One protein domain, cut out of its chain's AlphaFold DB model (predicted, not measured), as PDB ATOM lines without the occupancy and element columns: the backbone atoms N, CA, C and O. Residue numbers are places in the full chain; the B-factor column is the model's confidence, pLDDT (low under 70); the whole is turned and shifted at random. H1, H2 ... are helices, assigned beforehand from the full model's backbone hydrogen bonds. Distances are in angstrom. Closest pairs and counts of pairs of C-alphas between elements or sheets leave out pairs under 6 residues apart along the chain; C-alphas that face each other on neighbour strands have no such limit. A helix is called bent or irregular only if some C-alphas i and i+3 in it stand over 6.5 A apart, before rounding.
ATOM      1  N   LEU A 275       2.484 -22.303 177.183       86.31
ATOM      2  CA  LEU A 275       2.815 -22.389 178.601       86.31
ATOM      3  C   LEU A 275       1.628 -22.969 179.377       86.31
ATOM      4  O   LEU A 275       0.564 -22.358 179.416       86.31
ATOM      5  N   ALA A 276       1.833 -24.112 180.035       88.19
ATOM      6  CA  ALA A 276       0.804 -24.737 180.860       88.19
ATOM      7  C   ALA A 276       0.281 -23.769 181.947       88.19
ATOM      8  O   ALA A 276       1.092 -23.170 182.667       88.19
ATOM      9  N   PRO A 277      -1.049 -23.614 182.092       88.75
ATOM     10  CA  PRO A 277      -1.642 -22.761 183.109       88.75
ATOM     11  C   PRO A 277      -1.494 -23.383 184.501       88.75
ATOM     12  O   PRO A 277      -1.068 -24.528 184.673       88.75
ATOM     13  N   ALA A 278      -1.851 -22.615 185.530       90.19
ATOM     14  CA  ALA A 278      -1.798 -23.091 186.906       90.19
ATOM     15  C   ALA A 278      -2.636 -24.371 187.095       90.19
ATOM     16  O   ALA A 278      -3.748 -24.472 186.583       90.19
ATOM     17  N   ILE A 279      -2.123 -25.330 187.876       88.25
ATOM     18  CA  ILE A 279      -2.705 -26.681 188.041       88.25
ATOM     19  C   ILE A 279      -4.129 -26.648 188.637       88.25
ATOM     20  O   ILE A 279      -4.907 -27.577 188.432       88.25
ATOM     21  N   ASN A 280      -4.477 -25.597 189.384       90.88
ATOM     22  CA  ASN A 280      -5.829 -25.351 189.884       90.88
ATOM     23  C   ASN A 280      -6.088 -23.844 190.076       90.88
ATOM     24  O   ASN A 280      -5.153 -23.040 190.122       90.88
ATOM     25  N   ILE A 281      -7.361 -23.485 190.255       92.69
ATOM     26  CA  ILE A 281      -7.833 -22.107 190.464       92.69
ATOM     27  C   ILE A 281      -7.150 -21.389 191.641       92.69
ATOM     28  O   ILE A 281      -6.818 -20.211 191.532       92.69
ATOM     29  N   PHE A 282      -6.853 -22.082 192.746       92.69
ATOM     30  CA  PHE A 282      -6.150 -21.463 193.875       92.69
ATOM     31  C   PHE A 282      -4.707 -21.084 193.507       92.69
ATOM     32  O   PHE A 282      -4.223 -20.024 193.897       92.69
ATOM     33  N   ARG A 283      -4.016 -21.902 192.701       92.88
ATOM     34  CA  ARG A 283      -2.689 -21.563 192.164       92.88
ATOM     35  C   ARG A 283      -2.748 -20.441 191.126       92.88
ATOM     36  O   ARG A 283      -1.819 -19.643 191.088       92.88
ATOM     37  N   TYR A 284      -3.825 -20.348 190.344       93.25
ATOM     38  CA  TYR A 284      -4.070 -19.211 189.449       93.25
ATOM     39  C   TYR A 284      -4.224 -17.903 190.244       93.25
ATOM     40  O   TYR A 284      -3.483 -16.952 190.005       93.25
ATOM     41  N   PHE A 285      -5.070 -17.902 191.279       94.56
ATOM     42  CA  PHE A 285      -5.232 -16.788 192.223       94.56
ATOM     43  C   PHE A 285      -3.919 -16.380 192.913       94.56
ATOM     44  O   PHE A 285      -3.582 -15.200 192.982       94.56
ATOM     45  N   CYS A 286      -3.124 -17.356 193.364       91.81
ATOM     46  CA  CYS A 286      -1.797 -17.099 193.936       91.81
ATOM     47  C   CYS A 286      -0.801 -16.469 192.942       91.81
ATOM     48  O   CYS A 286       0.221 -15.944 193.378       91.81
ATOM     49  N   GLY A 287      -1.060 -16.553 191.631       88.88
ATOM     50  CA  GLY A 287      -0.264 -15.908 190.586       88.88
ATOM     51  C   GLY A 287      -0.759 -14.512 190.194       88.88
ATOM     52  O   GLY A 287       0.057 -13.682 189.798       88.88
ATOM     53  N   SER A 288      -2.063 -14.234 190.311       87.19
ATOM     54  CA  SER A 288      -2.648 -12.925 189.987       87.19
ATOM     55  C   SER A 288      -2.574 -11.923 191.147       87.19
ATOM     56  O   SER A 288      -2.368 -10.730 190.915       87.19
ATOM     57  N   VAL A 289      -2.688 -12.383 192.398       90.12
ATOM     58  CA  VAL A 289      -2.677 -11.511 193.584       90.12
ATOM     59  C   VAL A 289      -1.252 -11.173 194.030       90.12
ATOM     60  O   VAL A 289      -0.470 -12.035 194.432       90.12
ATOM     61  N   LYS A 290      -0.924  -9.875 194.029       86.06
ATOM     62  CA  LYS A 290       0.340  -9.349 194.562       86.06
ATOM     63  C   LYS A 290       0.303  -9.346 196.095       86.06
ATOM     64  O   LYS A 290      -0.608  -8.782 196.693       86.06
ATOM     65  N   VAL A 291       1.315  -9.944 196.727       85.19
ATOM     66  CA  VAL A 291       1.508  -9.968 198.190       85.19
ATOM     67  C   VAL A 291       2.954  -9.600 198.519       85.19
ATOM     68  O   VAL A 291       3.865  -9.913 197.755       85.19
ATOM     69  N   ASP A 292       3.150  -8.942 199.660       83.31
ATOM     70  CA  ASP A 292       4.397  -8.308 200.098       83.31
ATOM     71  C   ASP A 292       5.594  -9.271 200.053       83.31
ATOM     72  O   ASP A 292       5.671 -10.236 200.815       83.31
ATOM     73  N   SER A 293       6.555  -9.001 199.166       80.69
ATOM     74  CA  SER A 293       7.706  -9.882 198.906       80.69
ATOM     75  C   SER A 293       8.652 -10.073 200.100       80.69
ATOM     76  O   SER A 293       9.475 -10.987 200.071       80.69
ATOM     77  N   GLU A 294       8.550  -9.229 201.129       83.75
ATOM     78  CA  GLU A 294       9.354  -9.310 202.356       83.75
ATOM     79  C   GLU A 294       8.861 -10.400 203.324       83.75
ATOM     80  O   GLU A 294       9.640 -10.895 204.138       83.75
ATOM     81  N   LEU A 295       7.596 -10.819 203.205       84.38
ATOM     82  CA  LEU A 295       7.012 -11.885 204.020       84.38
ATOM     83  C   LEU A 295       7.607 -13.261 203.673       84.38
ATOM     84  O   LEU A 295       7.851 -13.606 202.504       84.38
ATOM     85  N   SER A 296       7.760 -14.097 204.700       90.50
ATOM     86  CA  SER A 296       8.186 -15.491 204.576       90.50
ATOM     87  C   SER A 296       7.268 -16.273 203.634       90.50
ATOM     88  O   SER A 296       6.081 -15.981 203.495       90.50
ATOM     89  N   ILE A 297       7.791 -17.326 203.000       85.25
ATOM     90  CA  ILE A 297       7.020 -18.175 202.072       85.25
ATOM     91  C   ILE A 297       5.773 -18.756 202.769       85.25
ATOM     92  O   ILE A 297       4.697 -18.802 202.175       85.25
ATOM     93  N   ALA A 298       5.893 -19.131 204.047       90.31
ATOM     94  CA  ALA A 298       4.774 -19.623 204.851       90.31
ATOM     95  C   ALA A 298       3.733 -18.527 205.158       90.31
ATOM     96  O   ALA A 298       2.531 -18.781 205.090       90.31
ATOM     97  N   GLU A 299       4.181 -17.303 205.441       93.38
ATOM     98  CA  GLU A 299       3.322 -16.150 205.742       93.38
ATOM     99  C   GLU A 299       2.567 -15.680 204.495       93.38
ATOM    100  O   GLU A 299       1.355 -15.480 204.556       93.38
ATOM    101  N   ARG A 300       3.243 -15.602 203.340       90.00
ATOM    102  CA  ARG A 300       2.605 -15.311 202.046       90.00
ATOM    103  C   ARG A 300       1.577 -16.370 201.669       90.00
ATOM    104  O   ARG A 300       0.476 -16.013 201.268       90.00
ATOM    105  N   SER A 301       1.897 -17.652 201.854       90.19
ATOM    106  CA  SER A 301       0.952 -18.756 201.629       90.19
ATOM    107  C   SER A 301      -0.290 -18.636 202.528       90.19
ATOM    108  O   SER A 301      -1.418 -18.727 202.043       90.19
ATOM    109  N   LYS A 302      -0.101 -18.332 203.822       93.81
ATOM    110  CA  LYS A 302      -1.203 -18.098 204.769       93.81
ATOM    111  C   LYS A 302      -2.061 -16.893 204.360       93.81
ATOM    112  O   LYS A 302      -3.278 -17.031 204.292       93.81
ATOM    113  N   LYS A 303      -1.441 -15.755 204.023       92.38
ATOM    114  CA  LYS A 303      -2.133 -14.530 203.582       92.38
ATOM    115  C   LYS A 303      -2.918 -14.758 202.282       92.38
ATOM    116  O   LYS A 303      -4.077 -14.369 202.210       92.38
ATOM    117  N   LEU A 304      -2.349 -15.464 201.300       93.62
ATOM    118  CA  LEU A 304      -3.043 -15.847 200.059       93.62
ATOM    119  C   LEU A 304      -4.227 -16.795 200.309       93.62
ATOM    120  O   LEU A 304      -5.291 -16.598 199.729       93.62
ATOM    121  N   SER A 305      -4.082 -17.787 201.192       93.62
ATOM    122  CA  SER A 305      -5.188 -18.679 201.574       93.62
ATOM    123  C   SER A 305      -6.315 -17.924 202.292       93.62
ATOM    124  O   SER A 305      -7.482 -18.129 201.968       93.62
ATOM    125  N   GLN A 306      -5.981 -17.004 203.203       94.19
ATOM    126  CA  GLN A 306      -6.966 -16.152 203.881       94.19
ATOM    127  C   GLN A 306      -7.711 -15.238 202.898       94.19
ATOM    128  O   GLN A 306      -8.932 -15.162 202.968       94.19
ATOM    129  N   LEU A 307      -7.003 -14.606 201.953       93.69
ATOM    130  CA  LEU A 307      -7.622 -13.785 200.906       93.69
ATOM    131  C   LEU A 307      -8.548 -14.616 200.005       93.69
ATOM    132  O   LEU A 307      -9.680 -14.212 199.774       93.69
ATOM    133  N   TYR A 308      -8.116 -15.801 199.561       94.56
ATOM    134  CA  TYR A 308      -8.928 -16.684 198.713       94.56
ATOM    135  C   TYR A 308     -10.216 -17.158 199.401       94.56
ATOM    136  O   TYR A 308     -11.277 -17.196 198.784       94.56
ATOM    137  N   HIS A 309     -10.145 -17.509 200.690       93.31
ATOM    138  CA  HIS A 309     -11.324 -17.903 201.467       93.31
ATOM    139  C   HIS A 309     -12.205 -16.719 201.898       93.31
ATOM    140  O   HIS A 309     -13.341 -16.945 202.310       93.31
ATOM    141  N   GLY A 310     -11.700 -15.485 201.797       92.19
ATOM    142  CA  GLY A 310     -12.448 -14.249 202.035       92.19
ATOM    143  C   GLY A 310     -13.151 -13.673 200.801       92.19
ATOM    144  O   GLY A 310     -13.888 -12.703 200.953       92.19
ATOM    145  N   LEU A 311     -12.947 -14.242 199.604       92.88
ATOM    146  CA  LEU A 311     -13.607 -13.791 198.373       92.88
ATOM    147  C   LEU A 311     -15.134 -13.906 198.466       92.88
ATOM    148  O   LEU A 311     -15.675 -14.911 198.942       92.88
ATOM    149  N   SER A 312     -15.834 -12.909 197.926       93.50
ATOM    150  CA  SER A 312     -17.278 -12.986 197.715       93.50
ATOM    151  C   SER A 312     -17.643 -14.058 196.681       93.50
ATOM    152  O   SER A 312     -16.823 -14.523 195.887       93.50
ATOM    153  N   GLU A 313     -18.916 -14.455 196.658       91.94
ATOM    154  CA  GLU A 313     -19.404 -15.459 195.704       91.94
ATOM    155  C   GLU A 313     -19.342 -14.968 194.246       91.94
ATOM    156  O   GLU A 313     -19.132 -15.776 193.346       91.94
ATOM    157  N   GLN A 314     -19.431 -13.651 194.021       92.94
ATOM    158  CA  GLN A 314     -19.287 -13.031 192.699       92.94
ATOM    159  C   GLN A 314     -17.825 -13.021 192.226       92.94
ATOM    160  O   GLN A 314     -17.544 -13.421 191.097       92.94
ATOM    161  N   GLU A 315     -16.881 -12.631 193.090       93.25
ATOM    162  CA  GLU A 315     -15.445 -12.661 192.770       93.25
ATOM    163  C   GLU A 315     -14.954 -14.090 192.529       93.25
ATOM    164  O   GLU A 315     -14.222 -14.340 191.573       93.25
ATOM    165  N   LEU A 316     -15.390 -15.045 193.359       92.31
ATOM    166  CA  LEU A 316     -15.046 -16.456 193.200       92.31
ATOM    167  C   LEU A 316     -15.645 -17.049 191.915       92.31
ATOM    168  O   LEU A 316     -14.978 -17.837 191.247       92.31
ATOM    169  N   PHE A 317     -16.871 -16.661 191.539       92.56
ATOM    170  CA  PHE A 317     -17.473 -17.057 190.263       92.56
ATOM    171  C   PHE A 317     -16.688 -16.497 189.070       92.56
ATOM    172  O   PHE A 317     -16.320 -17.262 188.180       92.56
ATOM    173  N   LYS A 318     -16.352 -15.199 189.082       93.81
ATOM    174  CA  LYS A 318     -15.530 -14.591 188.026       93.81
ATOM    175  C   LYS A 318     -14.158 -15.266 187.917       93.81
ATOM    176  O   LYS A 318     -13.752 -15.641 186.827       93.81
ATOM    177  N   LEU A 319     -13.485 -15.503 189.043       93.88
ATOM    178  CA  LEU A 319     -12.199 -16.204 189.088       93.88
ATOM    179  C   LEU A 319     -12.283 -17.633 188.516       93.88
ATOM    180  O   LEU A 319     -11.320 -18.109 187.915       93.88
ATOM    181  N   HIS A 320     -13.414 -18.324 188.700       92.00
ATOM    182  CA  HIS A 320     -13.674 -19.626 188.078       92.00
ATOM    183  C   HIS A 320     -13.806 -19.521 186.555       92.00
ATOM    184  O   HIS A 320     -13.270 -20.378 185.852       92.00
ATOM    185  N   GLU A 321     -14.488 -18.491 186.060       93.81
ATOM    186  CA  GLU A 321     -14.717 -18.257 184.632       93.81
ATOM    187  C   GLU A 321     -13.429 -17.814 183.913       93.81
ATOM    188  O   GLU A 321     -12.992 -18.485 182.976       93.81
ATOM    189  N   ASP A 322     -12.736 -16.794 184.438       93.31
ATOM    190  CA  ASP A 322     -11.426 -16.324 183.954       93.31
ATOM    191  C   ASP A 322     -10.418 -17.496 183.860       93.31
ATOM    192  O   ASP A 322      -9.687 -17.654 182.878       93.31
ATOM    193  N   TYR A 323     -10.406 -18.378 184.870       94.19
ATOM    194  CA  TYR A 323      -9.549 -19.565 184.892       94.19
ATOM    195  C   TYR A 323      -9.967 -20.632 183.866       94.19
ATOM    196  O   TYR A 323      -9.095 -21.226 183.226       94.19
ATOM    197  N   LYS A 324     -11.272 -20.875 183.666       92.94
ATOM    198  CA  LYS A 324     -11.757 -21.815 182.639       92.94
ATOM    199  C   LYS A 324     -11.380 -21.362 181.233       92.94
ATOM    200  O   LYS A 324     -10.895 -22.186 180.462       92.94
ATOM    201  N   GLN A 325     -11.519 -20.076 180.924       93.81
ATOM    202  CA  GLN A 325     -11.156 -19.527 179.612       93.81
ATOM    203  C   GLN A 325      -9.658 -19.709 179.316       93.81
ATOM    204  O   GLN A 325      -9.291 -20.169 178.236       93.81
ATOM    205  N   ILE A 326      -8.789 -19.468 180.304       93.38
ATOM    206  CA  ILE A 326      -7.340 -19.709 180.189       93.38
ATOM    207  C   ILE A 326      -7.016 -21.201 179.985       93.38
ATOM    208  O   ILE A 326      -6.150 -21.544 179.178       93.38
ATOM    209  N   VAL A 327      -7.708 -22.103 180.690       92.81
ATOM    210  CA  VAL A 327      -7.538 -23.558 180.521       92.81
ATOM    211  C   VAL A 327      -8.013 -24.024 179.138       92.81
ATOM    212  O   VAL A 327      -7.339 -24.838 178.506       92.81
ATOM    213  N   GLN A 328      -9.122 -23.478 178.637       93.00
ATOM    214  CA  GLN A 328      -9.650 -23.766 177.303       93.00
ATOM    215  C   GLN A 328      -8.704 -23.286 176.195       93.00
ATOM    216  O   GLN A 328      -8.382 -24.075 175.304       93.00
ATOM    217  N   ALA A 329      -8.210 -22.045 176.281       92.94
ATOM    218  CA  ALA A 329      -7.237 -21.497 175.336       92.94
ATOM    219  C   ALA A 329      -5.968 -22.363 175.282       92.94
ATOM    220  O   ALA A 329      -5.576 -22.813 174.210       92.94
ATOM    221  N   TYR A 330      -5.399 -22.727 176.439       92.56
ATOM    222  CA  TYR A 330      -4.232 -23.616 176.492       92.56
ATOM    223  C   TYR A 330      -4.474 -24.981 175.823       92.56
ATOM    224  O   TYR A 330      -3.594 -25.483 175.125       92.56
ATOM    225  N   ILE A 331      -5.652 -25.594 176.001       90.56
ATOM    226  CA  ILE A 331      -5.980 -26.871 175.344       90.56
ATOM    227  C   ILE A 331      -6.048 -26.701 173.818       90.56
ATOM    228  O   ILE A 331      -5.569 -27.578 173.094       90.56
ATOM    229  N   GLN A 332      -6.604 -25.592 173.321       91.44
ATOM    230  CA  GLN A 332      -6.680 -25.283 171.886       91.44
ATOM    231  C   GLN A 332      -5.295 -24.988 171.288       91.44
ATOM    232  O   GLN A 332      -4.915 -25.606 170.287       91.44
ATOM    233  N   ASP A 333      -4.512 -24.128 171.939       90.44
ATOM    234  CA  ASP A 333      -3.142 -23.786 171.551       90.44
ATOM    235  C   ASP A 333      -2.250 -25.031 171.538       90.44
ATOM    236  O   ASP A 333      -1.571 -25.304 170.549       90.44
ATOM    237  N   PHE A 334      -2.271 -25.839 172.608       90.50
ATOM    238  CA  PHE A 334      -1.429 -27.033 172.709       90.50
ATOM    239  C   PHE A 334      -1.835 -28.101 171.689       90.50
ATOM    240  O   PHE A 334      -0.969 -28.731 171.084       90.50
ATOM    241  N   SER A 335      -3.136 -28.276 171.436       88.12
ATOM    242  CA  SER A 335      -3.617 -29.190 170.387       88.12
ATOM    243  C   SER A 335      -3.176 -28.750 168.986       88.12
ATOM    244  O   SER A 335      -2.934 -29.595 168.125       88.12
ATOM    245  N   SER A 336      -3.058 -27.442 168.754       90.00
ATOM    246  CA  SER A 336      -2.605 -26.869 167.480       90.00
ATOM    247  C   SER A 336      -1.084 -26.977 167.328       90.00
ATOM    248  O   SER A 336      -0.596 -27.454 166.304       90.00
ATOM    249  N   TYR A 337      -0.340 -26.652 168.390       90.06
ATOM    250  CA  TYR A 337       1.101 -26.871 168.505       90.06
ATOM    251  C   TYR A 337       1.474 -28.336 168.238       90.06
ATOM    252  O   TYR A 337       2.282 -28.603 167.351       90.06
ATOM    253  N   TYR A 338       0.830 -29.291 168.919       87.12
ATOM    254  CA  TYR A 338       1.104 -30.724 168.765       87.12
ATOM    255  C   TYR A 338       0.904 -31.211 167.318       87.12
ATOM    256  O   TYR A 338       1.754 -31.921 166.789       87.12
ATOM    257  N   LYS A 339      -0.164 -30.762 166.641       87.38
ATOM    258  CA  LYS A 339      -0.423 -31.066 165.220       87.38
ATOM    259  C   LYS A 339       0.614 -30.467 164.261       87.38
ATOM    260  O   LYS A 339       0.801 -31.005 163.176       87.38
ATOM    261  N   SER A 340       1.271 -29.369 164.641       87.25
ATOM    262  CA  SER A 340       2.315 -28.717 163.834       87.25
ATOM    263  C   SER A 340       3.724 -29.302 164.032       87.25
ATOM    264  O   SER A 340       4.640 -28.976 163.276       87.25
ATOM    265  N   LEU A 341       3.923 -30.168 165.035       86.44
ATOM    266  CA  LEU A 341       5.203 -30.840 165.264       86.44
ATOM    267  C   LEU A 341       5.433 -31.980 164.251       86.44
ATOM    268  O   LEU A 341       4.492 -32.710 163.944       86.44
ATOM    269  N   PRO A 342       6.676 -32.216 163.789       86.50
ATOM    270  CA  PRO A 342       7.040 -33.441 163.072       86.50
ATOM    271  C   PRO A 342       6.997 -34.669 164.000       86.50
ATOM    272  O   PRO A 342       7.180 -34.532 165.213       86.50
ATOM    273  N   ALA A 343       6.807 -35.861 163.424       83.81
ATOM    274  CA  ALA A 343       6.587 -37.127 164.139       83.81
ATOM    275  C   ALA A 343       7.592 -37.387 165.282       83.81
ATOM    276  O   ALA A 343       7.176 -37.583 166.422       83.81
ATOM    277  N   ASP A 344       8.896 -37.252 165.017       77.06
ATOM    278  CA  ASP A 344       9.998 -37.426 165.980       77.06
ATOM    279  C   ASP A 344       9.859 -36.566 167.253       77.06
ATOM    280  O   ASP A 344      10.447 -36.860 168.293       77.06
ATOM    281  N   LYS A 345       9.122 -35.448 167.171       79.06
ATOM    282  CA  LYS A 345       8.824 -34.565 168.307       79.06
ATOM    283  C   LYS A 345       7.450 -34.827 168.921       79.06
ATOM    284  O   LYS A 345       7.271 -34.508 170.091       79.06
ATOM    285  N   GLN A 346       6.499 -35.383 168.167       81.75
ATOM    286  CA  GLN A 346       5.191 -35.781 168.693       81.75
ATOM    287  C   GLN A 346       5.349 -36.912 169.719       81.75
ATOM    288  O   GLN A 346       4.832 -36.790 170.824       81.75
ATOM    289  N   GLU A 347       6.149 -37.941 169.412       77.69
ATOM    290  CA  GLU A 347       6.457 -39.047 170.339       77.69
ATOM    291  C   GLU A 347       7.069 -38.531 171.658       77.69
ATOM    292  O   GLU A 347       6.609 -38.868 172.750       77.69
ATOM    293  N   LEU A 348       8.040 -37.614 171.571       74.19
ATOM    294  CA  LEU A 348       8.678 -36.981 172.737       74.19
ATOM    295  C   LEU A 348       7.727 -36.106 173.576       74.19
ATOM    296  O   LEU A 348       8.032 -35.814 174.733       74.19
ATOM    297  N   GLU A 349       6.598 -35.675 173.012       79.62
ATOM    298  CA  GLU A 349       5.592 -34.828 173.665       79.62
ATOM    299  C   GLU A 349       4.277 -35.570 173.968       79.62
ATOM    300  O   GLU A 349       3.356 -34.979 174.533       79.62
ATOM    301  N   GLN A 350       4.185 -36.873 173.684       73.50
ATOM    302  CA  GLN A 350       2.994 -37.688 173.945       73.50
ATOM    303  C   GLN A 350       2.620 -37.697 175.440       73.50
ATOM    304  O   GLN A 350       1.456 -37.509 175.791       73.50
ATOM    305  N   ALA A 351       3.607 -37.772 176.338       70.44
ATOM    306  CA  ALA A 351       3.390 -37.643 177.785       70.44
ATOM    307  C   ALA A 351       2.891 -36.240 178.209       70.44
ATOM    308  O   ALA A 351       2.217 -36.087 179.230       70.44
ATOM    309  N   SER A 352       3.176 -35.192 177.425       72.62
ATOM    310  CA  SER A 352       2.588 -33.860 177.633       72.62
ATOM    311  C   SER A 352       1.129 -33.808 177.161       72.62
ATOM    312  O   SER A 352       0.331 -33.076 177.748       72.62
ATOM    313  N   LEU A 353       0.761 -34.602 176.146       73.62
ATOM    314  CA  LEU A 353      -0.621 -34.758 175.684       73.62
ATOM    315  C   LEU A 353      -1.490 -35.454 176.746       73.62
ATOM    316  O   LEU A 353      -2.609 -35.016 177.001       73.62
ATOM    317  N   GLU A 354      -0.958 -36.479 177.418       72.25
ATOM    318  CA  GLU A 354      -1.601 -37.124 178.576       72.25
ATOM    319  C   GLU A 354      -1.865 -36.115 179.703       72.25
ATOM    320  O   GLU A 354      -2.942 -36.102 180.298       72.25
ATOM    321  N   SER A 355      -0.940 -35.176 179.933       71.19
ATOM    322  CA  SER A 355      -1.128 -34.109 180.922       71.19
ATOM    323  C   SER A 355      -2.275 -33.132 180.595       71.19
ATOM    324  O   SER A 355      -2.671 -32.374 181.485       71.19
ATOM    325  N   LEU A 356      -2.834 -33.133 179.375       81.00
ATOM    326  CA  LEU A 356      -4.041 -32.360 179.036       81.00
ATOM    327  C   LEU A 356      -5.320 -32.932 179.663       81.00
ATOM    328  O   LEU A 356      -6.285 -32.191 179.824       81.00
ATOM    329  N   ASP A 357      -5.354 -34.219 180.020       84.19
ATOM    330  CA  ASP A 357      -6.530 -34.870 180.618       84.19
ATOM    331  C   ASP A 357      -6.955 -34.202 181.941       84.19
ATOM    332  O   ASP A 357      -8.132 -33.904 182.148       84.19
ATOM    333  N   HIS A 358      -5.981 -33.831 182.780       84.50
ATOM    334  CA  HIS A 358      -6.210 -33.032 183.993       84.50
ATOM    335  C   HIS A 358      -6.893 -31.688 183.691       84.50
ATOM    336  O   HIS A 358      -7.795 -31.264 184.411       84.50
ATOM    337  N   PHE A 359      -6.491 -31.024 182.606       87.06
ATOM    338  CA  PHE A 359      -7.047 -29.734 182.201       87.06
ATOM    339  C   PHE A 359      -8.442 -29.864 181.563       87.06
ATOM    340  O   PHE A 359      -9.303 -29.027 181.825       87.06
ATOM    341  N   LYS A 360      -8.717 -30.937 180.808       87.44
ATOM    342  CA  LYS A 360     -10.065 -31.241 180.283       87.44
ATOM    343  C   LYS A 360     -11.074 -31.457 181.416       87.44
ATOM    344  O   LYS A 360     -12.119 -30.809 181.441       87.44
ATOM    345  N   LYS A 361     -10.690 -32.233 182.435       87.69
ATOM    346  CA  LYS A 361     -11.495 -32.487 183.645       87.69
ATOM    347  C   LYS A 361     -11.837 -31.221 184.443       87.69
ATOM    348  O   LYS A 361     -12.854 -31.183 185.134       87.69
ATOM    349  N   ILE A 362     -11.036 -30.157 184.329       84.94
ATOM    350  CA  ILE A 362     -11.334 -28.841 184.927       84.94
ATOM    351  C   ILE A 362     -12.441 -28.096 184.162       84.94
ATOM    352  O   ILE A 362     -13.232 -27.381 184.782       84.94
ATOM    353  N   LEU A 363     -12.545 -28.274 182.840       83.19
ATOM    354  CA  LEU A 363     -13.647 -27.715 182.049       83.19
ATOM    355  C   LEU A 363     -14.955 -28.474 182.307       83.19
ATOM    356  O   LEU A 363     -15.980 -27.839 182.555       83.19
ATOM    357  N   GLU A 364     -14.890 -29.809 182.337       80.94
ATOM    358  CA  GLU A 364     -15.998 -30.719 182.684       80.94
ATOM    359  C   GLU A 364     -16.525 -30.490 184.114       80.94
ATOM    360  O   GLU A 364     -17.716 -30.644 184.387       80.94
ATOM    361  N   GLY A 365     -15.653 -30.068 185.037       68.75
ATOM    362  CA  GLY A 365     -16.021 -29.702 186.400       68.75
ATOM    363  C   GLY A 365     -16.966 -28.497 186.457       68.75
ATOM    364  O   GLY A 365     -16.553 -27.349 186.271       68.75
TER     365      GLY A 365
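AT A GLANCE: This is residues 275 to 365 of the 578 residues of the protein "HMG box domain-containing protein" of Elysia chlorotica (UniProt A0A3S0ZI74). One long helix, H3, makes a spine: H2 turns off beside its first residues to form a corner with H1 inside it, and past its last residues H4 folds back toward H5, which crosses the middle of H3. H1 packs across the first half of H3, while H4 stays close to H3 near the turn. The printed part has 91 residues, with five named helices in the order H1, H2, H3, H4, H5 and no named strand; its class is all helix. It is loose, with a radius of gyration of the C-alphas of 16.5 A, and flat, with spans of 47 by 30 by 16 A.

IN THESE COORDINATES: H3, residues 313 to 340, is the longest helix, 40.8 A from C-alpha 313 at (-19.404, -15.459, 195.704) to C-alpha 340 at (2.315, -28.717, 163.834). Before it come H1, residues 281 to 288, 10.6 A long from C-alpha 281 at (-7.833, -22.107, 190.464), and H2, residues 297 to 309, 18.4 A long. After it come H4, residues 343 to 354, 16.6 A long, and H5, residues 356 to 364, 12.6 A long, ending at C-alpha 364 at (-15.998, -30.719, 182.684). H4 is irregular: its C-alphas 348 and 351 are 7.3 A apart.

HOW THE PARTS SIT: H3 touches H5 with residues 324 to 331 alone, the closest C-alphas being those of Lys 324 and Leu 363, 6.2 A apart. Their lines stand at a steep tilt of 39 degrees, opposite ways. H3 touches H1 with residues 319 to 323 alone, about perpendicular at 90 degrees; the closest C-alphas, of Tyr 323 and Ile 281, are 6.4 A apart. H1 and H2 only just touch, with 3 pairs of C-alphas within 8 A, the closest those of Cys 286 and Leu 304 at 6.4 A. H2 touches H1 with residues 304 to 308 alone, at a steep tilt of 65 degrees, opposite ways. H2 and H3 are only just apart, 8.2 A at the closest C-alphas. H4 is close to H3 but not clearly touching: the closest C-alphas, of Tyr 338 and Gln 346, are 6.5 A apart, at a shallow tilt of 22 degrees, opposite ways. H4 and H5 meet only through their link. H1 and H2 are each apart from both H4 and H5. Each O i to N i+4 pair is within hydrogen-bond range in H1, H2, H3 and H5, and 5 of 8 are in H4.

THE WHOLE: The two C-alphas farthest apart, those of Ser 312 and Asp 344, are 48.5 A apart. The printed part has no cut and no long link: H1 to H2 is short, with 8 residues between them, and the other three links are tight. The mean pLDDT of the printed part is 87.7, that of H4 is 76, and residue 365 is the one printed residue under 70.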